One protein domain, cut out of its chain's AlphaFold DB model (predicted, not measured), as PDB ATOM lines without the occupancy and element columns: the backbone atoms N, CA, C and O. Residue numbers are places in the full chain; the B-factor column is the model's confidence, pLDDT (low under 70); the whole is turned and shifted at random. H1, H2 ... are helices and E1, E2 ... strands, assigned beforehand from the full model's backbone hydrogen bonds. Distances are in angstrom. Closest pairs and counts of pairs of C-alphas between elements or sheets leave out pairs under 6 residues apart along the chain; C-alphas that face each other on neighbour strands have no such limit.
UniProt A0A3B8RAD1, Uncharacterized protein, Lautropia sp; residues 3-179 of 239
ATOM      1  N   ALA A   3      -7.975 -27.451 -50.058       87.94
ATOM      2  CA  ALA A   3      -9.359 -27.466 -50.482       87.94
ATOM      3  C   ALA A   3     -10.173 -28.408 -49.595       87.94
ATOM      4  O   ALA A   3      -9.677 -29.418 -49.094       87.94
ATOM      5  N   CYS A   4     -11.447 -28.070 -49.444       90.31
ATOM      6  CA  CYS A   4     -12.433 -28.866 -48.739       90.31
ATOM      7  C   CYS A   4     -13.642 -29.063 -49.649       90.31
ATOM      8  O   CYS A   4     -14.172 -28.097 -50.200       90.31
ATOM      9  N   LEU A   5     -14.069 -30.314 -49.802       89.25
ATOM     10  CA  LEU A   5     -15.329 -30.660 -50.440       89.25
ATOM     11  C   LEU A   5     -16.254 -31.254 -49.385       89.25
ATOM     12  O   LEU A   5     -15.963 -32.311 -48.822       89.25
ATOM     13  N   VAL A   6     -17.372 -30.574 -49.142       87.69
ATOM     14  CA  VAL A   6     -18.396 -30.999 -48.186       87.69
ATOM     15  C   VAL A   6     -19.574 -31.589 -48.955       87.69
ATOM     16  O   VAL A   6     -20.183 -30.919 -49.788       87.69
ATOM     17  N   GLY A   7     -19.885 -32.853 -48.686       85.88
ATOM     18  CA  GLY A   7     -21.097 -33.532 -49.134       85.88
ATOM     19  C   GLY A   7     -22.103 -33.718 -47.989       85.88
ATOM     20  O   GLY A   7     -21.818 -33.358 -46.848       85.88
ATOM     21  N   PRO A   8     -23.283 -34.307 -48.261       82.19
ATOM     22  CA  PRO A   8     -24.318 -34.518 -47.241       82.19
ATOM     23  C   PRO A   8     -23.885 -35.415 -46.066       82.19
ATOM     24  O   PRO A   8     -24.348 -35.234 -44.939       82.19
ATOM     25  N   ASP A   9     -23.028 -36.394 -46.347       87.38
ATOM     26  CA  ASP A   9     -22.598 -37.470 -45.447       87.38
ATOM     27  C   ASP A   9     -21.085 -37.742 -45.525       87.38
ATOM     28  O   ASP A   9     -20.591 -38.737 -44.989       87.38
ATOM     29  N   ARG A  10     -20.341 -36.885 -46.230       91.44
ATOM     30  CA  ARG A  10     -18.915 -37.065 -46.504       91.44
ATOM     31  C   ARG A  10     -18.191 -35.733 -46.555       91.44
ATOM     32  O   ARG A  10     -18.764 -34.709 -46.918       91.44
ATOM     33  N   LEU A  11     -16.903 -35.785 -46.265       92.44
ATOM     34  CA  LEU A  11     -15.982 -34.665 -46.337       92.44
ATOM     35  C   LEU A  11     -14.678 -35.141 -46.966       92.44
ATOM     36  O   LEU A  11     -14.182 -36.213 -46.625       92.44
ATOM     37  N   CYS A  12     -14.126 -34.338 -47.865       92.69
ATOM     38  CA  CYS A  12     -12.812 -34.565 -48.450       92.69
ATOM     39  C   CYS A  12     -11.942 -33.336 -48.224       92.69
ATOM     40  O   CYS A  12     -12.278 -32.246 -48.692       92.69
ATOM     41  N   PHE A  13     -10.821 -33.521 -47.537       92.00
ATOM     42  CA  PHE A  13      -9.755 -32.534 -47.489       92.00
ATOM     43  C   PHE A  13      -8.681 -32.893 -48.498       92.00
ATOM     44  O   PHE A  13      -8.221 -34.031 -48.546       92.00
ATOM     45  N   VAL A  14      -8.273 -31.904 -49.285       90.06
ATOM     46  CA  VAL A  14      -7.172 -32.004 -50.237       90.06
ATOM     47  C   VAL A  14      -6.122 -30.986 -49.828       90.06
ATOM     48  O   VAL A  14      -6.375 -29.783 -49.838       90.06
ATOM     49  N   HIS A  15      -4.954 -31.473 -49.436       87.81
ATOM     50  CA  HIS A  15      -3.870 -30.697 -48.848       87.81
ATOM     51  C   HIS A  15      -2.630 -30.743 -49.733       87.81
ATOM     52  O   HIS A  15      -2.236 -31.804 -50.209       87.81
ATOM     53  N   LEU A  16      -1.996 -29.587 -49.897       87.38
ATOM     54  CA  LEU A  16      -0.648 -29.451 -50.429       87.38
ATOM     55  C   LEU A  16       0.061 -28.333 -49.654       87.38
ATOM     56  O   LEU A  16      -0.338 -27.171 -49.763       87.38
ATOM     57  N   GLY A  17       1.092 -28.666 -48.882       84.44
ATOM     58  CA  GLY A  17       1.782 -27.724 -47.991       84.44
ATOM     59  C   GLY A  17       1.213 -27.702 -46.567       84.44
ATOM     60  O   GLY A  17       0.602 -28.676 -46.128       84.44
ATOM     61  N   ASP A  18       1.433 -26.592 -45.854       83.12
ATOM     62  CA  ASP A  18       1.449 -26.600 -44.382       83.12
ATOM     63  C   ASP A  18       0.182 -26.140 -43.673       83.12
ATOM     64  O   ASP A  18       0.066 -26.349 -42.474       83.12
ATOM     65  N   GLY A  19      -0.772 -25.524 -44.367       84.25
ATOM     66  CA  GLY A  19      -1.954 -25.030 -43.670       84.25
ATOM     67  C   GLY A  19      -2.842 -26.160 -43.117       84.25
ATOM     68  O   GLY A  19      -2.623 -27.352 -43.347       84.25
ATOM     69  N   LEU A  20      -3.907 -25.771 -42.418       86.19
ATOM     70  CA  LEU A  20      -4.764 -26.690 -41.672       86.19
ATOM     71  C   LEU A  20      -6.172 -26.809 -42.273       86.19
ATOM     72  O   LEU A  20      -6.785 -25.810 -42.650       86.19
ATOM     73  N   ALA A  21      -6.727 -28.024 -42.279       89.56
ATOM     74  CA  ALA A  21      -8.160 -28.246 -42.444       89.56
ATOM     75  C   ALA A  21      -8.732 -29.020 -41.263       89.56
ATOM     76  O   ALA A  21      -8.107 -29.936 -40.725       89.56
ATOM     77  N   CYS A  22      -9.941 -28.654 -40.866       89.81
ATOM     78  CA  CYS A  22     -10.625 -29.247 -39.729       89.81
ATOM     79  C   CYS A  22     -12.139 -29.190 -39.901       89.81
ATOM     80  O   CYS A  22     -12.662 -28.358 -40.640       89.81
ATOM     81  N   ALA A  23     -12.852 -30.095 -39.243       90.19
ATOM     82  CA  ALA A  23     -14.300 -30.145 -39.289       90.19
ATOM     83  C   ALA A  23     -14.899 -30.736 -38.015       90.19
ATOM     84  O   ALA A  23     -14.241 -31.430 -37.237       90.19
ATOM     85  N   ILE A  24     -16.185 -30.457 -37.835       87.56
ATOM     86  CA  ILE A  24     -17.018 -30.992 -36.766       87.56
ATOM     87  C   ILE A  24     -18.095 -31.850 -37.426       87.56
ATOM     88  O   ILE A  24     -18.926 -31.344 -38.187       87.56
ATOM     89  N   ALA A  25     -18.070 -33.150 -37.144       87.38
ATOM     90  CA  ALA A  25     -19.120 -34.084 -37.530       87.38
ATOM     91  C   ALA A  25     -20.150 -34.220 -36.403       87.38
ATOM     92  O   ALA A  25     -19.781 -34.329 -35.233       87.38
ATOM     93  N   ALA A  26     -21.429 -34.243 -36.768       83.06
ATOM     94  CA  ALA A  26     -22.523 -34.632 -35.895       83.06
ATOM     95  C   ALA A  26     -22.707 -36.155 -35.930       83.06
ATOM     96  O   ALA A  26     -22.910 -36.749 -36.992       83.06
ATOM     97  N   GLU A  27     -22.671 -36.770 -34.754       81.00
ATOM     98  CA  GLU A  27     -23.051 -38.155 -34.483       81.00
ATOM     99  C   GLU A  27     -24.259 -38.136 -33.521       81.00
ATOM    100  O   GLU A  27     -24.486 -37.132 -32.852       81.00
ATOM    101  N   GLN A  28     -25.062 -39.207 -33.466       74.69
ATOM    102  CA  GLN A  28     -26.405 -39.228 -32.839       74.69
ATOM    103  C   GLN A  28     -26.542 -38.390 -31.552       74.69
ATOM    104  O   GLN A  28     -27.414 -37.530 -31.494       74.69
ATOM    105  N   ASP A  29     -25.636 -38.581 -30.586       69.50
ATOM    106  CA  ASP A  29     -25.601 -37.835 -29.317       69.50
ATOM    107  C   ASP A  29     -24.223 -37.215 -29.022       69.50
ATOM    108  O   ASP A  29     -23.913 -36.858 -27.881       69.50
ATOM    109  N   ARG A  30     -23.333 -37.160 -30.019       72.31
ATOM    110  CA  ARG A  30     -21.935 -36.739 -29.841       72.31
ATOM    111  C   ARG A  30     -21.442 -35.968 -31.049       72.31
ATOM    112  O   ARG A  30     -22.018 -36.015 -32.126       72.31
ATOM    113  N   TYR A  31     -20.327 -35.284 -30.869       74.38
ATOM    114  CA  TYR A  31     -19.643 -34.622 -31.964       74.38
ATOM    115  C   TYR A  31     -18.235 -35.161 -32.061       74.38
ATOM    116  O   TYR A  31     -17.585 -35.423 -31.044       74.38
ATOM    117  N   ARG A  32     -17.777 -35.322 -33.296       83.88
ATOM    118  CA  ARG A  32     -16.429 -35.783 -33.587       83.88
ATOM    119  C   ARG A  32     -15.675 -34.676 -34.292       83.88
ATOM    120  O   ARG A  32     -16.066 -34.229 -35.370       83.88
ATOM    121  N   PHE A  33     -14.587 -34.249 -33.669       84.00
ATOM    122  CA  PHE A  33     -13.623 -33.377 -34.309       84.00
ATOM    123  C   PHE A  33     -12.745 -34.196 -35.248       84.00
ATOM    124  O   PHE A  33     -12.271 -35.272 -34.878       84.00
ATOM    125  N   VAL A  34     -12.538 -33.690 -36.458       85.81
ATOM    126  CA  VAL A  34     -11.597 -34.269 -37.413       85.81
ATOM    127  C   VAL A  34     -10.697 -33.175 -37.967       85.81
ATOM    128  O   VAL A  34     -11.139 -32.048 -38.186       85.81
ATOM    129  N   SER A  35      -9.440 -33.507 -38.223       85.06
ATOM    130  CA  SER A  35      -8.471 -32.616 -38.851       85.06
ATOM    131  C   SER A  35      -7.659 -33.373 -39.894       85.06
ATOM    132  O   SER A  35      -7.454 -34.582 -39.784       85.06
ATOM    133  N   SER A  36      -7.220 -32.660 -40.930       80.44
ATOM    134  CA  SER A  36      -6.138 -33.119 -41.796       80.44
ATOM    135  C   SER A  36      -4.876 -32.393 -41.372       80.44
ATOM    136  O   SER A  36      -4.771 -31.176 -41.533       80.44
ATOM    137  N   GLU A  37      -3.935 -33.142 -40.811       70.50
ATOM    138  CA  GLU A  37      -2.623 -32.614 -40.460       70.50
ATOM    139  C   GLU A  37      -1.794 -32.338 -41.727       70.50
ATOM    140  O   GLU A  37      -1.983 -33.009 -42.752       70.50
ATOM    141  N   PRO A  38      -0.902 -31.334 -41.696       69.38
ATOM    142  CA  PRO A  38       0.040 -31.100 -42.781       69.38
ATOM    143  C   PRO A  38       1.049 -32.249 -42.894       69.38
ATOM    144  O   PRO A  38       1.362 -32.929 -41.918       69.38
ATOM    145  N   GLU A  39       1.591 -32.456 -44.097       69.31
ATOM    146  CA  GLU A  39       2.557 -33.532 -44.364       69.31
ATOM    147  C   GLU A  39       3.811 -33.441 -43.491       69.31
ATOM    148  O   GLU A  39       4.324 -34.468 -43.051       69.31
ATOM    149  N   ASN A  40       4.295 -32.228 -43.228       63.22
ATOM    150  CA  ASN A  40       5.522 -32.022 -42.465       63.22
ATOM    151  C   ASN A  40       5.346 -32.255 -40.953       63.22
ATOM    152  O   ASN A  40       6.288 -32.079 -40.174       63.22
ATOM    153  N   GLY A  41       4.144 -32.639 -40.511       62.09
ATOM    154  CA  GLY A  41       3.817 -32.711 -39.096       62.09
ATOM    155  C   GLY A  41       4.041 -31.353 -38.424       62.09
ATOM    156  O   GLY A  41       3.545 -30.328 -38.884       62.09
ATOM    157  N   ILE A  42       4.791 -31.338 -37.319       52.94
ATOM    158  CA  ILE A  42       5.074 -30.121 -36.537       52.94
ATOM    159  C   ILE A  42       6.225 -29.287 -37.153       52.94
ATOM    160  O   ILE A  42       6.397 -28.120 -36.789       52.94
ATOM    161  N   ASP A  43       7.015 -29.847 -38.078       52.00
ATOM    162  CA  ASP A  43       8.203 -29.183 -38.637       52.00
ATOM    163  C   ASP A  43       7.856 -28.327 -39.869       52.00
ATOM    164  O   ASP A  43       7.996 -28.730 -41.017       52.00
ATOM    165  N   LEU A  44       7.390 -27.103 -39.610       61.12
ATOM    166  CA  LEU A  44       6.907 -26.115 -40.591       61.12
ATOM    167  C   LEU A  44       8.004 -25.498 -41.491       61.12
ATOM    168  O   LEU A  44       7.844 -24.388 -41.994       61.12
ATOM    169  N   SER A  45       9.166 -26.132 -41.640       61.47
ATOM    170  CA  SER A  45      10.311 -25.519 -42.331       61.47
ATOM    171  C   SER A  45      10.281 -25.658 -43.858       61.47
ATOM    172  O   SER A  45      10.998 -24.918 -44.536       61.47
ATOM    173  N   THR A  46       9.462 -26.563 -44.412       69.75
ATOM    174  CA  THR A  46       9.443 -26.867 -45.856       69.75
ATOM    175  C   THR A  46       8.043 -26.785 -46.457       69.75
ATOM    176  O   THR A  46       7.292 -27.748 -46.430       69.75
ATOM    177  N   THR A  47       7.704 -25.671 -47.101       73.56
ATOM    178  CA  THR A  47       6.397 -25.520 -47.753       73.56
ATOM    179  C   THR A  47       6.409 -26.044 -49.186       73.56
ATOM    180  O   THR A  47       7.188 -25.579 -50.017       73.56
ATOM    181  N   TYR A  48       5.496 -26.969 -49.493       82.00
ATOM    182  CA  TYR A  48       5.310 -27.505 -50.844       82.00
ATOM    183  C   TYR A  48       4.340 -26.664 -51.673       82.00
ATOM    184  O   TYR A  48       3.261 -26.268 -51.215       82.00
ATOM    185  N   SER A  49       4.701 -26.441 -52.931       82.69
ATOM    186  CA  SER A  49       3.912 -25.699 -53.911       82.69
ATOM    187  C   SER A  49       3.543 -26.583 -55.098       82.69
ATOM    188  O   SER A  49       4.300 -27.450 -55.518       82.69
ATOM    189  N   VAL A  50       2.399 -26.303 -55.731       82.88
ATOM    190  CA  VAL A  50       1.973 -26.968 -56.981       82.88
ATOM    191  C   VAL A  50       2.946 -26.718 -58.144       82.88
ATOM    192  O   VAL A  50       2.916 -27.411 -59.156       82.88
ATOM    193  N   SER A  51       3.824 -25.719 -58.014       84.56
ATOM    194  CA  SER A  51       4.904 -25.462 -58.968       84.56
ATOM    195  C   SER A  51       6.088 -26.421 -58.842       84.56
ATOM    196  O   SER A  51       6.937 -26.433 -59.734       84.56
ATOM    197  N   ASP A  52       6.186 -27.179 -57.750       85.12
ATOM    198  CA  ASP A  52       7.336 -28.037 -57.482       85.12
ATOM    199  C   ASP A  52       7.271 -29.294 -58.345       85.12
ATOM    200  O   ASP A  52       6.211 -29.886 -58.515       85.12
ATOM    201  N   ALA A  53       8.404 -29.754 -58.878       87.81
ATOM    202  CA  ALA A  53       8.425 -30.884 -59.815       87.81
ATOM    203  C   ALA A  53       7.778 -32.168 -59.253       87.81
ATOM    204  O   ALA A  53       7.209 -32.953 -60.009       87.81
ATOM    205  N   ASN A  54       7.831 -32.352 -57.930       85.50
ATOM    206  CA  ASN A  54       7.313 -33.523 -57.223       85.50
ATOM    207  C   ASN A  54       6.111 -33.202 -56.320       85.50
ATOM    208  O   ASN A  54       5.819 -33.972 -55.410       85.50
ATOM    209  N   TRP A  55       5.388 -32.099 -56.561       86.56
ATOM    210  CA  TRP A  55       4.277 -31.654 -55.702       86.56
ATOM    211  C   TRP A  55       3.227 -32.744 -55.436       86.56
ATOM    212  O   TRP A  55       2.632 -32.796 -54.367       86.56
ATOM    213  N   PHE A  56       3.008 -33.650 -56.392       87.56
ATOM    214  CA  PHE A  56       2.036 -34.736 -56.268       87.56
ATOM    215  C   PHE A  56       2.396 -35.741 -55.163       87.56
ATOM    216  O   PHE A  56       1.501 -36.367 -54.604       87.56
ATOM    217  N   GLN A  57       3.683 -35.883 -54.824       87.12
ATOM    218  CA  GLN A  57       4.145 -36.720 -53.707       87.12
ATOM    219  C   GLN A  57       3.754 -36.113 -52.356       87.12
ATOM    220  O   GLN A  57       3.631 -36.828 -51.364       87.12
ATOM    221  N   HIS A  58       3.495 -34.808 -52.356       85.19
ATOM    222  CA  HIS A  58       3.131 -33.995 -51.203       85.19
ATOM    223  C   HIS A  58       1.625 -33.718 -51.122       85.19
ATOM    224  O   HIS A  58       1.125 -33.107 -50.178       85.19
ATOM    225  N   LEU A  59       0.864 -34.198 -52.111       86.81
ATOM    226  CA  LEU A  59      -0.587 -34.144 -52.087       86.81
ATOM    227  C   LEU A  59      -1.111 -35.123 -51.030       86.81
ATOM    228  O   LEU A  59      -0.727 -36.296 -50.992       86.81
ATOM    229  N   ARG A  60      -2.014 -34.652 -50.175       86.69
ATOM    230  CA  ARG A  60      -2.736 -35.476 -49.203       86.69
ATOM    231  C   ARG A  60      -4.225 -35.350 -49.450       86.69
ATOM    232  O   ARG A  60      -4.729 -34.253 -49.671       86.69
ATOM    233  N   ILE A  61      -4.915 -36.483 -49.441       89.69
ATOM    234  CA  ILE A  61      -6.364 -36.548 -49.594       89.69
ATOM    235  C   ILE A  61      -6.899 -37.341 -48.414       89.69
ATOM    236  O   ILE A  61      -6.601 -38.527 -48.282       89.69
ATOM    237  N   THR A  62      -7.685 -36.683 -47.570       89.56
ATOM    238  CA  THR A  62      -8.245 -37.284 -46.361       89.56
ATOM    239  C   THR A  62      -9.761 -37.271 -46.462       89.56
ATOM    240  O   THR A  62     -10.377 -36.214 -46.592       89.56
ATOM    241  N   MET A  63     -10.355 -38.461 -46.419       91.19
ATOM    242  CA  MET A  63     -11.799 -38.658 -46.514       91.19
ATOM    243  C   MET A  63     -12.375 -38.935 -45.129       91.19
ATOM    244  O   MET A  63     -11.847 -39.767 -44.393       91.19
ATOM    245  N   PHE A  64     -13.494 -38.295 -44.809       88.81
ATOM    246  CA  PHE A  64     -14.252 -38.571 -43.598       88.81
ATOM    247  C   PHE A  64     -15.714 -38.846 -43.934       88.81
ATOM    248  O   PHE A  64     -16.302 -38.198 -44.801       88.81
ATOM    249  N   GLU A  65     -16.304 -39.791 -43.212       89.69
ATOM    250  CA  GLU A  65     -17.730 -40.110 -43.281       89.69
ATOM    251  C   GLU A  65     -18.464 -39.490 -42.090       89.69
ATOM    252  O   GLU A  65     -17.937 -39.456 -40.972       89.69
ATOM    253  N   GLY A  66     -19.678 -39.001 -42.327       87.06
ATOM    254  CA  GLY A  66     -20.535 -38.390 -41.318       87.06
ATOM    255  C   GLY A  66     -21.230 -37.125 -41.813       87.06
ATOM    256  O   GLY A  66     -20.910 -36.570 -42.861       87.06
ATOM    257  N   ARG A  67     -22.198 -36.640 -41.035       88.19
ATOM    258  CA  ARG A  67     -22.848 -35.358 -41.313       88.19
ATOM    259  C   ARG A  67     -22.003 -34.238 -40.717       88.19
ATOM    260  O   ARG A  67     -21.945 -34.094 -39.500       88.19
ATOM    261  N   PHE A  68     -21.363 -33.437 -41.557       89.06
ATOM    262  CA  PHE A  68     -20.532 -32.326 -41.100       89.06
ATOM    263  C   PHE A  68     -21.370 -31.075 -40.897       89.06
ATOM    264  O   PHE A  68     -22.137 -30.678 -41.772       89.06
ATOM    265  N   ILE A  69     -21.222 -30.463 -39.727       87.88
ATOM    266  CA  ILE A  69     -21.926 -29.226 -39.387       87.88
ATOM    267  C   ILE A  69     -21.036 -28.004 -39.624       87.88
ATOM    268  O   ILE A  69     -21.522 -26.938 -39.982       87.88
ATOM    269  N   PHE A  70     -19.723 -28.170 -39.509       89.31
ATOM    270  CA  PHE A  70     -18.748 -27.117 -39.752       89.31
ATOM    271  C   PHE A  70     -17.497 -27.721 -40.378       89.31
ATOM    272  O   PHE A  70     -17.055 -28.785 -39.943       89.31
ATOM    273  N   ALA A  71     -16.917 -27.050 -41.366       91.06
ATOM    274  CA  ALA A  71     -15.612 -27.383 -41.920       91.06
ATOM    275  C   ALA A  71     -14.850 -26.097 -42.234       91.06
ATOM    276  O   ALA A  71     -15.427 -25.176 -42.799       91.06
ATOM    277  N   ALA A  72     -13.565 -26.038 -41.903       90.88
ATOM    278  CA  ALA A  72     -12.711 -24.883 -42.129       90.88
ATOM    279  C   ALA A  72     -11.361 -25.293 -42.721       90.88
ATOM    280  O   ALA A  72     -10.802 -26.329 -42.368       90.88
ATOM    281  N   CYS A  73     -10.845 -24.449 -43.607       91.25
ATOM    282  CA  CYS A  73      -9.518 -24.499 -44.207       91.25
ATOM    283  C   CYS A  73      -8.809 -23.185 -43.911       91.25
ATOM    284  O   CYS A  73      -9.404 -22.117 -44.059       91.25
ATOM    285  N   MET A  74      -7.539 -23.243 -43.538       90.44
ATOM    286  CA  MET A  74      -6.783 -22.057 -43.158       90.44
ATOM    287  C   MET A  74      -5.348 -22.105 -43.673       90.44
ATOM    288  O   MET A  74      -4.774 -23.185 -43.828       90.44
ATOM    289  N   SER A  75      -4.772 -20.933 -43.943       89.00
ATOM    290  CA  SER A  75      -3.339 -20.828 -44.231       89.00
ATOM    291  C   SER A  75      -2.507 -21.234 -43.012       89.00
ATOM    292  O   SER A  75      -2.984 -21.216 -41.876       89.00
ATOM    293  N   ASP A  76      -1.250 -21.576 -43.248       85.50
ATOM    294  CA  ASP A  76      -0.209 -21.718 -42.224       85.50
ATOM    295  C   ASP A  76      -0.081 -20.459 -41.347       85.50
ATOM    296  O   ASP A  76       0.012 -20.556 -40.121       85.50
ATOM    297  N   GLY A  77      -0.207 -19.267 -41.943       87.62
ATOM    298  CA  GLY A  77      -0.255 -18.005 -41.201       87.62
ATOM    299  C   GLY A  77      -1.409 -17.920 -40.191       87.62
ATOM    300  O   GLY A  77      -1.258 -17.313 -39.128       87.62
ATOM    301  N   ALA A  78      -2.548 -18.554 -40.487       88.69
ATOM    302  CA  ALA A  78      -3.706 -18.626 -39.598       88.69
ATOM    303  C   ALA A  78      -3.669 -19.843 -38.653       88.69
ATOM    304  O   ALA A  78      -4.204 -19.763 -37.550       88.69
ATOM    305  N   GLN A  79      -3.013 -20.940 -39.032       85.62
ATOM    306  CA  GLN A  79      -2.958 -22.195 -38.272       85.62
ATOM    307  C   GLN A  79      -2.471 -22.025 -36.833       85.62
ATOM    308  O   GLN A  79      -3.023 -22.653 -35.930       85.62
ATOM    309  N   ALA A  80      -1.484 -21.156 -36.593       80.81
ATOM    310  CA  ALA A  80      -0.960 -20.896 -35.250       80.81
ATOM    311  C   ALA A  80      -2.039 -20.378 -34.278       80.81
ATOM    312  O   ALA A  80      -1.916 -20.540 -33.065       80.81
ATOM    313  N   LEU A  81      -3.124 -19.789 -34.794       81.88
ATOM    314  CA  LEU A  81      -4.273 -19.368 -33.993       81.88
ATOM    315  C   LEU A  81      -5.175 -20.530 -33.585       81.88
ATOM    316  O   LEU A  81      -5.994 -20.355 -32.691       81.88
ATOM    317  N   PHE A  82      -5.051 -21.693 -34.208       80.00
ATOM    318  CA  PHE A  82      -5.907 -22.853 -33.968       80.00
ATOM    319  C   PHE A  82      -5.135 -24.034 -33.385       80.00
ATOM    320  O   PHE A  82      -5.673 -25.135 -33.312       80.00
ATOM    321  N   GLN A  83      -3.901 -23.801 -32.937       75.31
ATOM    322  CA  GLN A  83      -3.092 -24.774 -32.215       75.31
ATOM    323  C   GLN A  83      -2.948 -24.375 -30.741       75.31
ATOM    324  O   GLN A  83      -2.754 -23.201 -30.422       75.31
ATOM    325  N   ASP A  84      -3.046 -25.353 -29.845       70.81
ATOM    326  CA  ASP A  84      -2.726 -25.235 -28.422       70.81
ATOM    327  C   ASP A  84      -1.721 -26.324 -27.996       70.81
ATOM    328  O   ASP A  84      -1.276 -27.133 -28.812       70.81
ATOM    329  N   ASP A  85      -1.323 -26.339 -26.719       61.84
ATOM    330  CA  ASP A  85      -0.350 -27.317 -26.205       61.84
ATOM    331  C   ASP A  85      -0.859 -28.777 -26.272       61.84
ATOM    332  O   ASP A  85      -0.057 -29.704 -26.151       61.84
ATOM    333  N   ASN A  86      -2.162 -28.994 -26.491       59.19
ATOM    334  CA  ASN A  86      -2.790 -30.311 -26.635       59.19
ATOM    335  C   ASN A  86      -3.123 -30.657 -28.099       59.19
ATOM    336  O   ASN A  86      -3.803 -31.655 -28.353       59.19
ATOM    337  N   GLY A  87      -2.656 -29.860 -29.063       66.94
ATOM    338  CA  GLY A  87      -2.928 -30.053 -30.484       66.94
ATOM    339  C   GLY A  87      -3.806 -28.940 -31.041       66.94
ATOM    340  O   GLY A  87      -3.338 -27.821 -31.221       66.94
ATOM    341  N   PHE A  88      -5.057 -29.244 -31.390       67.31
ATOM    342  CA  PHE A  88      -5.961 -28.274 -32.010       67.31
ATOM    343  C   PHE A  88      -6.847 -27.583 -30.977       67.31
ATOM    344  O   PHE A  88      -7.551 -28.236 -30.208       67.31
ATOM    345  N   ALA A  89      -6.899 -26.254 -31.045       66.50
ATOM    346  CA  ALA A  89      -7.772 -25.421 -30.232       66.50
ATOM    347  C   ALA A  89      -9.230 -25.533 -30.723       66.50
ATOM    348  O   ALA A  89      -9.793 -24.586 -31.279       66.50
ATOM    349  N   ILE A  90      -9.858 -26.696 -30.497       66.19
ATOM    350  CA  ILE A  90     -11.255 -27.020 -30.857       66.19
ATOM    351  C   ILE A  90     -12.204 -25.897 -30.427       66.19
ATOM    352  O   ILE A  90     -13.127 -25.538 -31.155       66.19
ATOM    353  N   ARG A  91     -11.934 -25.284 -29.271       70.12
ATOM    354  CA  ARG A  91     -12.694 -24.145 -28.753       70.12
ATOM    355  C   ARG A  91     -12.788 -22.986 -29.749       70.12
ATOM    356  O   ARG A  91     -13.882 -22.477 -29.954       70.12
ATOM    357  N   ARG A  92     -11.685 -22.591 -30.391       75.81
ATOM    358  CA  ARG A  92     -11.686 -21.472 -31.353       75.81
ATOM    359  C   ARG A  92     -12.442 -21.805 -32.630       75.81
ATOM    360  O   ARG A  92     -13.034 -20.928 -33.243       75.81
ATOM    361  N   LEU A  93     -12.473 -23.077 -33.014       74.50
ATOM    362  CA  LEU A  93     -13.292 -23.529 -34.138       74.50
ATOM    363  C   LEU A  93     -14.781 -23.492 -33.800       74.50
ATOM    364  O   LEU A  93     -15.588 -23.115 -34.643       74.50
ATOM    365  N   VAL A  94     -15.146 -23.824 -32.560       73.94
ATOM    366  CA  VAL A  94     -16.522 -23.650 -32.076       73.94
ATOM    367  C   VAL A  94     -16.888 -22.167 -32.014       73.94
ATOM    368  O   VAL A  94     -17.976 -21.811 -32.454       73.94
ATOM    369  N   GLU A  95     -15.979 -21.304 -31.544       77.75
ATOM    370  CA  GLU A  95     -16.150 -19.844 -31.559       77.75
ATOM    371  C   GLU A  95     -16.356 -19.312 -32.985       77.75
ATOM    372  O   GLU A  95     -17.205 -18.458 -33.192       77.75
ATOM    373  N   LEU A  96     -15.672 -19.858 -33.991       78.31
ATOM    374  CA  LEU A  96     -15.957 -19.504 -35.384       78.31
ATOM    375  C   LEU A  96     -17.308 -20.032 -35.873       78.31
ATOM    376  O   LEU A  96     -18.023 -19.332 -36.585       78.31
ATOM    377  N   ALA A  97     -17.678 -21.257 -35.498       77.19
ATOM    378  CA  ALA A  97     -18.932 -21.868 -35.932       77.19
ATOM    379  C   ALA A  97     -20.175 -21.117 -35.411       77.19
ATOM    380  O   ALA A  97     -21.224 -21.152 -36.065       77.19
ATOM    381  N   ILE A  98     -20.057 -20.436 -34.262       75.75
ATOM    382  CA  ILE A  98     -21.135 -19.635 -33.654       75.75
ATOM    383  C   ILE A  98     -21.299 -18.245 -34.265       75.75
ATOM    384  O   ILE A  98     -22.356 -17.646 -34.067       75.75
ATOM    385  N   ILE A  99     -20.299 -17.720 -34.979       76.75
ATOM    386  CA  ILE A  99     -20.384 -16.368 -35.540       76.75
ATOM    387  C   ILE A  99     -21.503 -16.349 -36.595       76.75
ATOM    388  O   ILE A  99     -21.549 -17.227 -37.466       76.75
ATOM    389  N   PRO A 100     -22.453 -15.401 -36.518       73.38
ATOM    390  CA  PRO A 100     -23.450 -15.211 -37.564       73.38
ATOM    391  C   PRO A 100     -22.768 -14.962 -38.910       73.38
ATOM    392  O   PRO A 100     -21.795 -14.226 -38.985       73.38
ATOM    393  N   GLU A 101     -23.291 -15.547 -39.985       71.75
ATOM    394  CA  GLU A 101     -22.683 -15.435 -41.321       71.75
ATOM    395  C   GLU A 101     -22.610 -13.979 -41.821       71.75
ATOM    396  O   GLU A 101     -21.744 -13.623 -42.614       71.75
ATOM    397  N   GLU A 102     -23.484 -13.122 -41.291       78.00
ATOM    398  CA  GLU A 102     -23.554 -11.689 -41.576       78.00
ATOM    399  C   GLU A 102     -22.464 -10.865 -40.862       78.00
ATOM    400  O   GLU A 102     -22.218  -9.720 -41.239       78.00
ATOM    401  N   ASP A 103     -21.790 -11.424 -39.848       78.31
ATOM    402  CA  ASP A 103     -20.780 -10.723 -39.046       78.31
ATOM    403  C   ASP A 103     -19.355 -11.040 -39.520       78.31
ATOM    404  O   ASP A 103     -18.525 -11.622 -38.814       78.31
ATOM    405  N   THR A 104     -19.048 -10.633 -40.752       74.12
ATOM    406  CA  THR A 104     -17.697 -10.781 -41.316       74.12
ATOM    407  C   THR A 104     -16.655  -9.956 -40.555       74.12
ATOM    408  O   THR A 104     -15.481 -10.322 -40.524       74.12
ATOM    409  N   HIS A 105     -17.074  -8.876 -39.885       82.00
ATOM    410  CA  HIS A 105     -16.197  -8.034 -39.068       82.00
ATOM    411  C   HIS A 105     -15.582  -8.794 -37.892       82.00
ATOM    412  O   HIS A 105     -14.463  -8.479 -37.482       82.00
ATOM    413  N   HIS A 106     -16.268  -9.811 -37.370       80.88
ATOM    414  CA  HIS A 106     -15.725 -10.643 -36.303       80.88
ATOM    415  C   HIS A 106     -14.499 -11.446 -36.751       80.88
ATOM    416  O   HIS A 106     -13.563 -11.623 -35.974       80.88
ATOM    417  N   ILE A 107     -14.476 -11.912 -38.002       81.88
ATOM    418  CA  ILE A 107     -13.345 -12.671 -38.556       81.88
ATOM    419  C   ILE A 107     -12.141 -11.748 -38.752       81.88
ATOM    420  O   ILE A 107     -11.024 -12.099 -38.367       81.88
ATOM    421  N   ASP A 108     -12.373 -10.549 -39.287       84.38
ATOM    422  CA  ASP A 108     -11.321  -9.542 -39.434       84.38
ATOM    423  C   ASP A 108     -10.751  -9.157 -38.065       84.38
ATOM    424  O   ASP A 108      -9.537  -9.172 -37.864       84.38
ATOM    425  N   ALA A 109     -11.622  -8.907 -37.083       85.25
ATOM    426  CA  ALA A 109     -11.214  -8.614 -35.713       85.25
ATOM    427  C   ALA A 109     -10.459  -9.784 -35.064       85.25
ATOM    428  O   ALA A 109      -9.503  -9.554 -34.323       85.25
ATOM    429  N   PHE A 110     -10.845 -11.031 -35.355       83.75
ATOM    430  CA  PHE A 110     -10.161 -12.232 -34.874       83.75
ATOM    431  C   PHE A 110      -8.716 -12.303 -35.393       83.75
ATOM    432  O   PHE A 110      -7.790 -12.577 -34.617       83.75
ATOM    433  N   PHE A 111      -8.497 -12.000 -36.678       87.94
ATOM    434  CA  PHE A 111      -7.158 -11.968 -37.273       87.94
ATOM    435  C   PHE A 111      -6.358 -10.703 -36.959       87.94
ATOM    436  O   PHE A 111      -5.128 -10.751 -37.027       87.94
ATOM    437  N   ASP A 112      -7.013  -9.613 -36.558       87.50
ATOM    438  CA  ASP A 112      -6.360  -8.338 -36.243       87.50
ATOM    439  C   ASP A 112      -6.087  -8.116 -34.743       87.50
ATOM    440  O   ASP A 112      -5.894  -6.996 -34.264       87.50
ATOM    441  N   THR A 113      -6.031  -9.194 -33.959       86.00
ATOM    442  CA  THR A 113      -5.653  -9.108 -32.542       86.00
ATOM    443  C   THR A 113      -4.136  -9.020 -32.348       86.00
ATOM    444  O   THR A 113      -3.341  -9.544 -33.130       86.00
ATOM    445  N   ALA A 114      -3.700  -8.428 -31.229       86.69
ATOM    446  CA  ALA A 114      -2.288  -8.442 -30.830       86.69
ATOM    447  C   ALA A 114      -1.733  -9.874 -30.715       86.69
ATOM    448  O   ALA A 114      -0.583 -10.124 -31.066       86.69
ATOM    449  N   LEU A 115      -2.568 -10.823 -30.275       82.94
ATOM    450  CA  LEU A 115      -2.216 -12.237 -30.221       82.94
ATOM    451  C   LEU A 115      -2.045 -12.839 -31.623       82.94
ATOM    452  O   LEU A 115      -1.086 -13.570 -31.841       82.94
ATOM    453  N   ALA A 116      -2.927 -12.522 -32.573       87.06
ATOM    454  CA  ALA A 116      -2.803 -12.990 -33.952       87.06
ATOM    455  C   ALA A 116      -1.513 -12.508 -34.617       87.06
ATOM    456  O   ALA A 116      -0.820 -13.309 -35.244       87.06
ATOM    457  N   ARG A 117      -1.160 -11.234 -34.415       89.00
ATOM    458  CA  ARG A 117       0.107 -10.660 -34.890       89.00
ATOM    459  C   ARG A 117       1.316 -11.283 -34.186       89.00
ATOM    460  O   ARG A 117       2.318 -11.549 -34.822       89.00
ATOM    461  N   LEU A 118       1.216 -11.576 -32.887       87.12
ATOM    462  CA  LEU A 118       2.296 -12.231 -32.145       87.12
ATOM    463  C   LEU A 118       2.540 -13.680 -32.595       87.12
ATOM    464  O   LEU A 118       3.681 -14.136 -32.611       87.12
ATOM    465  N   LEU A 119       1.469 -14.422 -32.888       84.12
ATOM    466  CA  LEU A 119       1.554 -15.836 -33.253       84.12
ATOM    467  C   LEU A 119       2.049 -16.048 -34.683       84.12
ATOM    468  O   LEU A 119       2.667 -17.076 -34.959       84.12
ATOM    469  N   SER A 120       1.787 -15.100 -35.582       86.25
ATOM    470  CA  SER A 120       2.286 -15.142 -36.950       86.25
ATOM    471  C   SER A 120       2.341 -13.741 -37.554       86.25
ATOM    472  O   SER A 120       1.359 -13.000 -37.509       86.25
ATOM    473  N   ASP A 121       3.462 -13.419 -38.197       86.88
ATOM    474  CA  ASP A 121       3.620 -12.209 -39.013       86.88
ATOM    475  C   ASP A 121       3.182 -12.429 -40.475       86.88
ATOM    476  O   ASP A 121       3.267 -11.508 -41.283       86.88
ATOM    477  N   ASP A 122       2.750 -13.645 -40.825       87.62
ATOM    478  CA  ASP A 122       2.375 -14.019 -42.190       87.62
ATOM    479  C   ASP A 122       0.906 -13.700 -42.508       87.62
ATOM    480  O   ASP A 122       0.085 -13.466 -41.601       87.62
ATOM    481  N   ASP A 123       0.579 -13.729 -43.801       89.69
ATOM    482  CA  ASP A 123      -0.771 -13.535 -44.319       89.69
ATOM    483  C   ASP A 123      -1.714 -14.635 -43.797       89.69
ATOM    484  O   ASP A 123      -1.453 -15.843 -43.854       89.69
ATOM    485  N   LYS A 124      -2.861 -14.208 -43.264       90.00
ATOM    486  CA  LYS A 124      -3.837 -15.092 -42.615       90.00
ATOM    487  C   LYS A 124      -5.047 -15.219 -43.509       90.00
ATOM    488  O   LYS A 124      -5.622 -14.228 -43.946       90.00
ATOM    489  N   SER A 125      -5.428 -16.448 -43.802       89.56
ATOM    490  CA  SER A 125      -6.615 -16.733 -44.596       89.56
ATOM    491  C   SER A 125      -7.377 -17.882 -43.968       89.56
ATOM    492  O   SER A 125      -6.781 -18.863 -43.525       89.56
ATOM    493  N   LEU A 126      -8.699 -17.756 -43.954       89.62
ATOM    494  CA  LEU A 126      -9.634 -18.752 -43.458       89.62
ATOM    495  C   LEU A 126     -10.820 -18.810 -44.409       89.62
ATOM    496  O   LEU A 126     -11.393 -17.788 -44.773       89.62
ATOM    497  N   CYS A 127     -11.189 -20.021 -44.789       89.88
ATOM    498  CA  CYS A 127     -12.409 -20.319 -45.513       89.88
ATOM    499  C   CYS A 127     -13.142 -21.398 -44.727       89.88
ATOM    500  O   CYS A 127     -12.529 -22.387 -44.330       89.88
ATOM    501  N   TYR A 128     -14.434 -21.225 -44.487       90.56
ATOM    502  CA  TYR A 128     -15.232 -22.234 -43.811       90.56
ATOM    503  C   TYR A 128     -16.592 -22.393 -44.471       90.56
ATOM    504  O   TYR A 128     -17.067 -21.521 -45.195       90.56
ATOM    505  N   VAL A 129     -17.199 -23.543 -44.213       88.44
ATOM    506  CA  VAL A 129     -18.560 -23.887 -44.602       88.44
ATOM    507  C   VAL A 129     -19.293 -24.311 -43.343       88.44
ATOM    508  O   VAL A 129     -18.762 -25.059 -42.515       88.44
ATOM    509  N   ARG A 130     -20.524 -23.829 -43.213       86.94
ATOM    510  CA  ARG A 130     -21.405 -24.117 -42.090       86.94
ATOM    511  C   ARG A 130     -22.709 -24.710 -42.608       86.94
ATOM    512  O   ARG A 130     -23.254 -24.235 -43.595       86.94
ATOM    513  N   SER A 131     -23.199 -25.751 -41.947       83.88
ATOM    514  CA  SER A 131     -24.545 -26.278 -42.165       83.88
ATOM    515  C   SER A 131     -25.531 -25.595 -41.221       83.88
ATOM    516  O   SER A 131     -25.191 -25.349 -40.065       83.88
ATOM    517  N   ASP A 132     -26.779 -25.416 -41.651       77.62
ATOM    518  CA  ASP A 132     -27.890 -24.953 -40.800       77.62
ATOM    519  C   ASP A 132     -28.090 -25.828 -39.548       77.62
ATOM    520  O   ASP A 132     -28.566 -25.375 -38.509       77.62
ATOM    521  N   ALA A 133     -27.651 -27.091 -39.603       73.44
ATOM    522  CA  ALA A 133     -27.642 -27.982 -38.447       73.44
ATOM    523  C   ALA A 133     -26.737 -27.485 -37.297       73.44
ATOM    524  O   ALA A 133     -26.876 -27.967 -36.169       73.44
ATOM    525  N   VAL A 134     -25.841 -26.517 -37.541       74.44
ATOM    526  CA  VAL A 134     -25.021 -25.900 -36.490       74.44
ATOM    527  C   VAL A 134     -25.873 -25.239 -35.428       74.44
ATOM    528  O   VAL A 134     -25.571 -25.428 -34.260       74.44
ATOM    529  N   GLU A 135     -26.960 -24.541 -35.755       69.62
ATOM    530  CA  GLU A 135     -27.774 -23.905 -34.708       69.62
ATOM    531  C   GLU A 135     -28.334 -24.930 -33.713       69.62
ATOM    532  O   GLU A 135     -28.340 -24.705 -32.502       69.62
ATOM    533  N   THR A 136     -28.723 -26.107 -34.209       70.50
ATOM    534  CA  THR A 136     -29.159 -27.225 -33.358       70.50
ATOM    535  C   THR A 136     -28.024 -27.691 -32.440       70.50
ATOM    536  O   THR A 136     -28.251 -27.932 -31.251       70.50
ATOM    537  N   TYR A 137     -26.791 -27.751 -32.955       67.94
ATOM    538  CA  TYR A 137     -25.596 -28.045 -32.163       67.94
ATOM    539  C   TYR A 137     -25.305 -26.976 -31.112       67.94
ATOM    540  O   TYR A 137     -25.090 -27.322 -29.953       67.94
ATOM    541  N   LEU A 138     -25.329 -25.694 -31.475       66.31
ATOM    542  CA  LEU A 138     -25.035 -24.601 -30.548       66.31
ATOM    543  C   LEU A 138     -26.038 -24.576 -29.407       66.31
ATOM    544  O   LEU A 138     -25.649 -24.485 -28.246       66.31
ATOM    545  N   ASN A 139     -27.317 -24.771 -29.720       68.44
ATOM    546  CA  ASN A 139     -28.362 -24.889 -28.715       68.44
ATOM    547  C   ASN A 139     -28.141 -26.100 -27.797       68.44
ATOM    548  O   ASN A 139     -28.349 -25.996 -26.586       68.44
ATOM    549  N   HIS A 140     -27.682 -27.233 -28.338       68.38
ATOM    550  CA  HIS A 140     -27.319 -28.393 -27.527       68.38
ATOM    551  C   HIS A 140     -26.105 -28.103 -26.634       68.38
ATOM    552  O   HIS A 140     -26.189 -28.327 -25.431       68.38
ATOM    553  N   LEU A 141     -25.017 -27.552 -27.182       65.38
ATOM    554  CA  LEU A 141     -23.762 -27.299 -26.469       65.38
ATOM    555  C   LEU A 141     -23.904 -26.206 -25.406       65.38
ATOM    556  O   LEU A 141     -23.415 -26.366 -24.296       65.38
ATOM    557  N   ILE A 142     -24.649 -25.134 -25.682       64.88
ATOM    558  CA  ILE A 142     -24.991 -24.111 -24.680       64.88
ATOM    559  C   ILE A 142     -25.787 -24.735 -23.522       64.88
ATOM    560  O   ILE A 142     -25.605 -24.354 -22.362       64.88
ATOM    561  N   LYS A 143     -26.653 -25.713 -23.817       66.31
ATOM    562  CA  LYS A 143     -27.476 -26.409 -22.821       66.31
ATOM    563  C   LYS A 143     -26.682 -27.432 -22.001       66.31
ATOM    564  O   LYS A 143     -26.946 -27.554 -20.807       66.31
ATOM    565  N   THR A 144     -25.732 -28.150 -22.605       61.28
ATOM    566  CA  THR A 144     -24.931 -29.194 -21.933       61.28
ATOM    567  C   THR A 144     -23.596 -28.707 -21.365       61.28
ATOM    568  O   THR A 144     -23.106 -29.315 -20.421       61.28
ATOM    569  N   GLN A 145     -23.015 -27.614 -21.869       55.59
ATOM    570  CA  GLN A 145     -21.658 -27.156 -21.530       55.59
ATOM    571  C   GLN A 145     -21.572 -25.753 -20.902       55.59
ATOM    572  O   GLN A 145     -20.571 -25.053 -21.079       55.59
ATOM    573  N   ARG A 146     -22.539 -25.350 -20.062       47.44
ATOM    574  CA  ARG A 146     -22.392 -24.144 -19.211       47.44
ATOM    575  C   ARG A 146     -21.089 -24.111 -18.381       47.44
ATOM    576  O   ARG A 146     -20.703 -23.035 -17.942       47.44
ATOM    577  N   GLU A 147     -20.391 -25.237 -18.211       42.94
ATOM    578  CA  GLU A 147     -19.102 -25.326 -17.506       42.94
ATOM    579  C   GLU A 147     -17.847 -25.260 -18.405       42.94
ATOM    580  O   GLU A 147     -16.804 -24.811 -17.938       42.94
ATOM    581  N   VAL A 148     -17.907 -25.632 -19.692       42.34
ATOM    582  CA  VAL A 148     -16.700 -25.713 -20.558       42.34
ATOM    583  C   VAL A 148     -16.366 -24.371 -21.223       42.34
ATOM    584  O   VAL A 148     -15.215 -24.100 -21.568       42.34
ATOM    585  N   LEU A 149     -17.350 -23.476 -21.349       42.69
ATOM    586  CA  LEU A 149     -17.157 -22.138 -21.920       42.69
ATOM    587  C   LEU A 149     -16.606 -21.105 -20.924       42.69
ATOM    588  O   LEU A 149     -16.334 -19.973 -21.332       42.69
ATOM    589  N   ALA A 150     -16.363 -21.468 -19.658       39.53
ATOM    590  CA  ALA A 150     -15.626 -20.612 -18.733       39.53
ATOM    591  C   ALA A 150     -14.215 -20.360 -19.300       39.53
ATOM    592  O   ALA A 150     -13.350 -21.234 -19.327       39.53
ATOM    593  N   TYR A 151     -14.000 -19.167 -19.858       40.16
ATOM    594  CA  TYR A 151     -12.681 -18.695 -20.268       40.16
ATOM    595  C   TYR A 151     -11.774 -18.751 -19.031       40.16
ATOM    596  O   TYR A 151     -12.189 -18.282 -17.965       40.16
ATOM    597  N   PRO A 152     -10.539 -19.259 -19.117       40.22
ATOM    598  CA  PRO A 152      -9.584 -18.903 -18.092       40.22
ATOM    599  C   PRO A 152      -9.405 -17.381 -18.225       40.22
ATOM    600  O   PRO A 152      -9.294 -16.864 -19.329       40.22
ATOM    601  N   SER A 153      -9.520 -16.628 -17.126       42.34
ATOM    602  CA  SER A 153      -9.527 -15.149 -17.140       42.34
ATOM    603  C   SER A 153      -8.435 -14.553 -18.046       42.34
ATOM    604  O   SER A 153      -7.430 -15.222 -18.276       42.34
ATOM    605  N   ALA A 154      -8.569 -13.303 -18.507       42.38
ATOM    606  CA  ALA A 154      -7.588 -12.600 -19.358       42.38
ATOM    607  C   ALA A 154      -6.100 -12.855 -18.998       42.38
ATOM    608  O   ALA A 154      -5.264 -12.968 -19.887       42.38
ATOM    609  N   LYS A 155      -5.788 -13.092 -17.714       41.06
ATOM    610  CA  LYS A 155      -4.470 -13.521 -17.206       41.06
ATOM    611  C   LYS A 155      -3.891 -14.804 -17.818       41.06
ATOM    612  O   LYS A 155      -2.683 -14.955 -17.922       41.06
ATOM    613  N   SER A 156      -4.727 -15.767 -18.179       49.47
ATOM    614  CA  SER A 156      -4.295 -17.025 -18.800       49.47
ATOM    615  C   SER A 156      -3.962 -16.859 -20.280       49.47
ATOM    616  O   SER A 156      -3.031 -17.491 -20.773       49.47
ATOM    617  N   LEU A 157      -4.669 -15.951 -20.961       46.28
ATOM    618  CA  LEU A 157      -4.347 -15.524 -22.313       46.28
ATOM    619  C   LEU A 157      -3.041 -14.725 -22.302       46.28
ATOM    620  O   LEU A 157      -2.192 -14.973 -23.145       46.28
ATOM    621  N   GLU A 158      -2.830 -13.854 -21.310       48.22
ATOM    622  CA  GLU A 158      -1.545 -13.177 -21.083       48.22
ATOM    623  C   GLU A 158      -0.408 -14.175 -20.834       48.22
ATOM    624  O   GLU A 158       0.656 -14.042 -21.429       48.22
ATOM    625  N   HIS A 159      -0.632 -15.220 -20.035       50.62
ATOM    626  CA  HIS A 159       0.377 -16.253 -19.796       50.62
ATOM    627  C   HIS A 159       0.687 -17.066 -21.065       50.62
ATOM    628  O   HIS A 159       1.854 -17.286 -21.383       50.62
ATOM    629  N   ALA A 160      -0.328 -17.449 -21.848       48.72
ATOM    630  CA  ALA A 160      -0.144 -18.115 -23.140       48.72
ATOM    631  C   ALA A 160       0.548 -17.200 -24.170       48.72
ATOM    632  O   ALA A 160       1.416 -17.653 -24.913       48.72
ATOM    633  N   VAL A 161       0.224 -15.904 -24.175       53.91
ATOM    634  CA  VAL A 161       0.922 -14.850 -24.931       53.91
ATOM    635  C   VAL A 161       2.391 -14.787 -24.515       53.91
ATOM    636  O   VAL A 161       3.259 -14.724 -25.375       53.91
ATOM    637  N   GLN A 162       2.704 -14.863 -23.221       56.38
ATOM    638  CA  GLN A 162       4.073 -14.772 -22.702       56.38
ATOM    639  C   GLN A 162       4.911 -16.024 -23.025       56.38
ATOM    640  O   GLN A 162       6.079 -15.919 -23.418       56.38
ATOM    641  N   VAL A 163       4.304 -17.211 -22.930       55.94
ATOM    642  CA  VAL A 163       4.915 -18.501 -23.301       55.94
ATOM    643  C   VAL A 163       5.102 -18.611 -24.820       55.94
ATOM    644  O   VAL A 163       6.145 -19.063 -25.296       55.94
ATOM    645  N   ASN A 164       4.139 -18.137 -25.611       49.47
ATOM    646  CA  ASN A 164       4.266 -18.142 -27.067       49.47
ATOM    647  C   ASN A 164       5.174 -17.025 -27.588       49.47
ATOM    648  O   ASN A 164       5.892 -17.269 -28.547       49.47
ATOM    649  N   ALA A 165       5.249 -15.857 -26.943       52.84
ATOM    650  CA  ALA A 165       6.218 -14.809 -27.284       52.84
ATOM    651  C   ALA A 165       7.664 -15.289 -27.101       52.84
ATOM    652  O   ALA A 165       8.533 -15.005 -27.927       52.84
ATOM    653  N   SER A 166       7.925 -16.064 -26.045       53.00
ATOM    654  CA  SER A 166       9.246 -16.654 -25.802       53.00
ATOM    655  C   SER A 166       9.587 -17.742 -26.832       53.00
ATOM    656  O   SER A 166      10.708 -17.760 -27.344       53.00
ATOM    657  N   ARG A 167       8.621 -18.575 -27.248       52.34
ATOM    658  CA  ARG A 167       8.795 -19.541 -28.358       52.34
ATOM    659  C   ARG A 167       8.926 -18.871 -29.737       52.34
ATOM    660  O   ARG A 167       9.763 -19.285 -30.540       52.34
ATOM    661  N   ALA A 168       8.145 -17.827 -30.005       49.81
ATOM    662  CA  ALA A 168       8.180 -17.054 -31.245       49.81
ATOM    663  C   ALA A 168       9.519 -16.326 -31.407       49.81
ATOM    664  O   ALA A 168      10.082 -16.352 -32.496       49.81
ATOM    665  N   SER A 169      10.090 -15.786 -30.325       50.16
ATOM    666  CA  SER A 169      11.434 -15.186 -30.323       50.16
ATOM    667  C   SER A 169      12.517 -16.180 -30.779       50.16
ATOM    668  O   SER A 169      13.366 -15.845 -31.607       50.16
ATOM    669  N   HIS A 170      12.430 -17.444 -30.347       51.22
ATOM    670  CA  HIS A 170      13.333 -18.504 -30.811       51.22
ATOM    671  C   HIS A 170      13.115 -18.886 -32.288       51.22
ATOM    672  O   HIS A 170      14.093 -19.076 -33.016       51.22
ATOM    673  N   ARG A 171      11.863 -18.946 -32.766       51.28
ATOM    674  CA  ARG A 171      11.551 -19.231 -34.184       51.28
ATOM    675  C   ARG A 171      11.944 -18.084 -35.123       51.28
ATOM    676  O   ARG A 171      12.476 -18.342 -36.201       51.28
ATOM    677  N   HIS A 172      11.746 -16.827 -34.715       49.25
ATOM    678  CA  HIS A 172      12.117 -15.640 -35.502       49.25
ATOM    679  C   HIS A 172      13.627 -15.554 -35.723       49.25
ATOM    680  O   HIS A 172      14.089 -15.194 -36.807       49.25
ATOM    681  N   MET A 173      14.411 -15.945 -34.714       49.50
ATOM    682  CA  MET A 173      15.869 -15.987 -34.810       49.50
ATOM    683  C   MET A 173      16.344 -17.070 -35.796       49.50
ATOM    684  O   MET A 173      17.209 -16.798 -36.629       49.50
ATOM    685  N   ALA A 174      15.719 -18.254 -35.781       47.84
ATOM    686  CA  ALA A 174      16.006 -19.336 -36.729       47.84
ATOM    687  C   ALA A 174      15.593 -18.985 -38.174       47.84
ATOM    688  O   ALA A 174      16.379 -19.161 -39.105       47.84
ATOM    689  N   SER A 175      14.402 -18.404 -38.367       44.31
ATOM    690  CA  SER A 175      13.904 -17.971 -39.684       44.31
ATOM    691  C   SER A 175      14.761 -16.855 -40.297       44.31
ATOM    692  O   SER A 175      15.079 -16.896 -41.487       44.31
ATOM    693  N   ARG A 176      15.226 -15.886 -39.490       49.25
ATOM    694  CA  ARG A 176      16.162 -14.841 -39.948       49.25
ATOM    695  C   ARG A 176      17.518 -15.398 -40.377       49.25
ATOM    696  O   ARG A 176      18.081 -14.888 -41.343       49.25
ATOM    697  N   MET A 177      18.027 -16.427 -39.699       49.16
ATOM    698  CA  MET A 177      19.279 -17.085 -40.091       49.16
ATOM    699  C   MET A 177      19.134 -17.931 -41.364       49.16
ATOM    700  O   MET A 177      20.058 -17.983 -42.169       49.16
ATOM    701  N   LEU A 178      17.964 -18.526 -41.600       47.19
ATOM    702  CA  LEU A 178      17.653 -19.226 -42.853       47.19
ATOM    703  C   LEU A 178      17.463 -18.259 -44.033       47.19
ATOM    704  O   LEU A 178      17.986 -18.501 -45.120       47.19
ATOM    705  N   LYS A 179      16.784 -17.123 -43.821       45.84
ATOM    706  CA  LYS A 179      16.588 -16.096 -44.859       45.84
ATOM    707  C   LYS A 179      17.875 -15.346 -45.221       45.84
ATOM    708  O   LYS A 179      18.001 -14.922 -46.362       45.84
TER     709      LYS A 179
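AT A GLANCE: This is residues 3 to 179 of the 239 residues of an uncharacterized protein of Lautropia sp (UniProt A0A3B8RAD1). Two antiparallel sheets, E4 E3 E6 E7 and E1 E2 E5, stand face to face as a sandwich with nearly aligned strands; H2 and H3 pack on the other face of the larger sheet, with H4 and H5 close by. H6 packs at one end of that sheet, and the long H7 packs on H5 with residues 161 to 168. The 177 printed residues, class mixed, hold seven named helices and seven named strands in the order E1 E2 E3 E4 H1 E5 E6 H2 H3 H4 H5 E7 H6 H7. The whole is compact, with a radius of gyration of the C-alphas of 17.2 A and spans of 50 by 44 by 29 A.

HOW THE PARTS SIT: Begin with the twisted sheet of E4, residues 30 to 36, E3, 20 to 27, E6, 67 to 74, and E7, 126 to 130, in that order. Look for N 25 and O 32 at 2.9 A in the hairpin E3 and E4, N 22 and O 72 at 2.9 A between E3 and E6, and N 73 and O 127 at 2.8 A between E6 and E7. The second sheet runs E1, residues 3 to 6, E2, 10 to 15, and E5, 60 to 65; N 5 and O 12 are 2.9 A apart in the hairpin E1 and E2, and N 13 and O 62 2.9 A between E2 and E5. The sheets form a sandwich, two sheets face to face, and the parts of them that face each other are 9.6 A apart centre to centre. H2, residues 76 to 82, H3, 90 to 98, and H6, 133 to 144, are on one face of the larger sheet, making two layers, helices over a sheet. H3 runs across the strands at a height over the sheet of 9.5 A, and touches H6 at a steep tilt of 59 degrees, closest C-alphas Ile 98 and Leu 138 at 7.0 A. H5, residues 114 to 119, touches H7, residues 154 to 179, closest C-alphas Leu 115 and Val 161 at 6.7 A. H4, residues 104 to 111, is close but not clearly touching H3, closest C-alphas Leu 96 and Ile 107 at 8.0 A. H1, residues 55 to 58, touches no helix and is on neither sheet. Every O i to N i+4 pair is within hydrogen-bond range in H3, H4, H5, H6 and H7; H2 has 0 of 3, but 3 of 4 O i to N i+3 pairs, and H1 is too short for an O i to N i+4 pair.

IN THESE COORDINATES: Find C-alpha 3 at (-9.359, -27.466, -50.482), where E1 begins. E3 starts at C-alpha 20, (-4.764, -26.690, -41.672), and is 22.7 A long; E6 is 20.9 A and bends by 52 degrees at residue 70. H7, 35.3 A long, has a kink of 27 degrees near residue 168 and ends at C-alpha 179, (16.588, -16.096, -44.859).

THE WHOLE: The farthest C-alphas, of Ala 53 and Lys 143, are 51.7 A apart. The printed part has no cut; its one long link, E4 to H1, has 18 residues. Mean pLDDT of the printed part is 74.3; look for values under 70 at residues 137 to 179, among others.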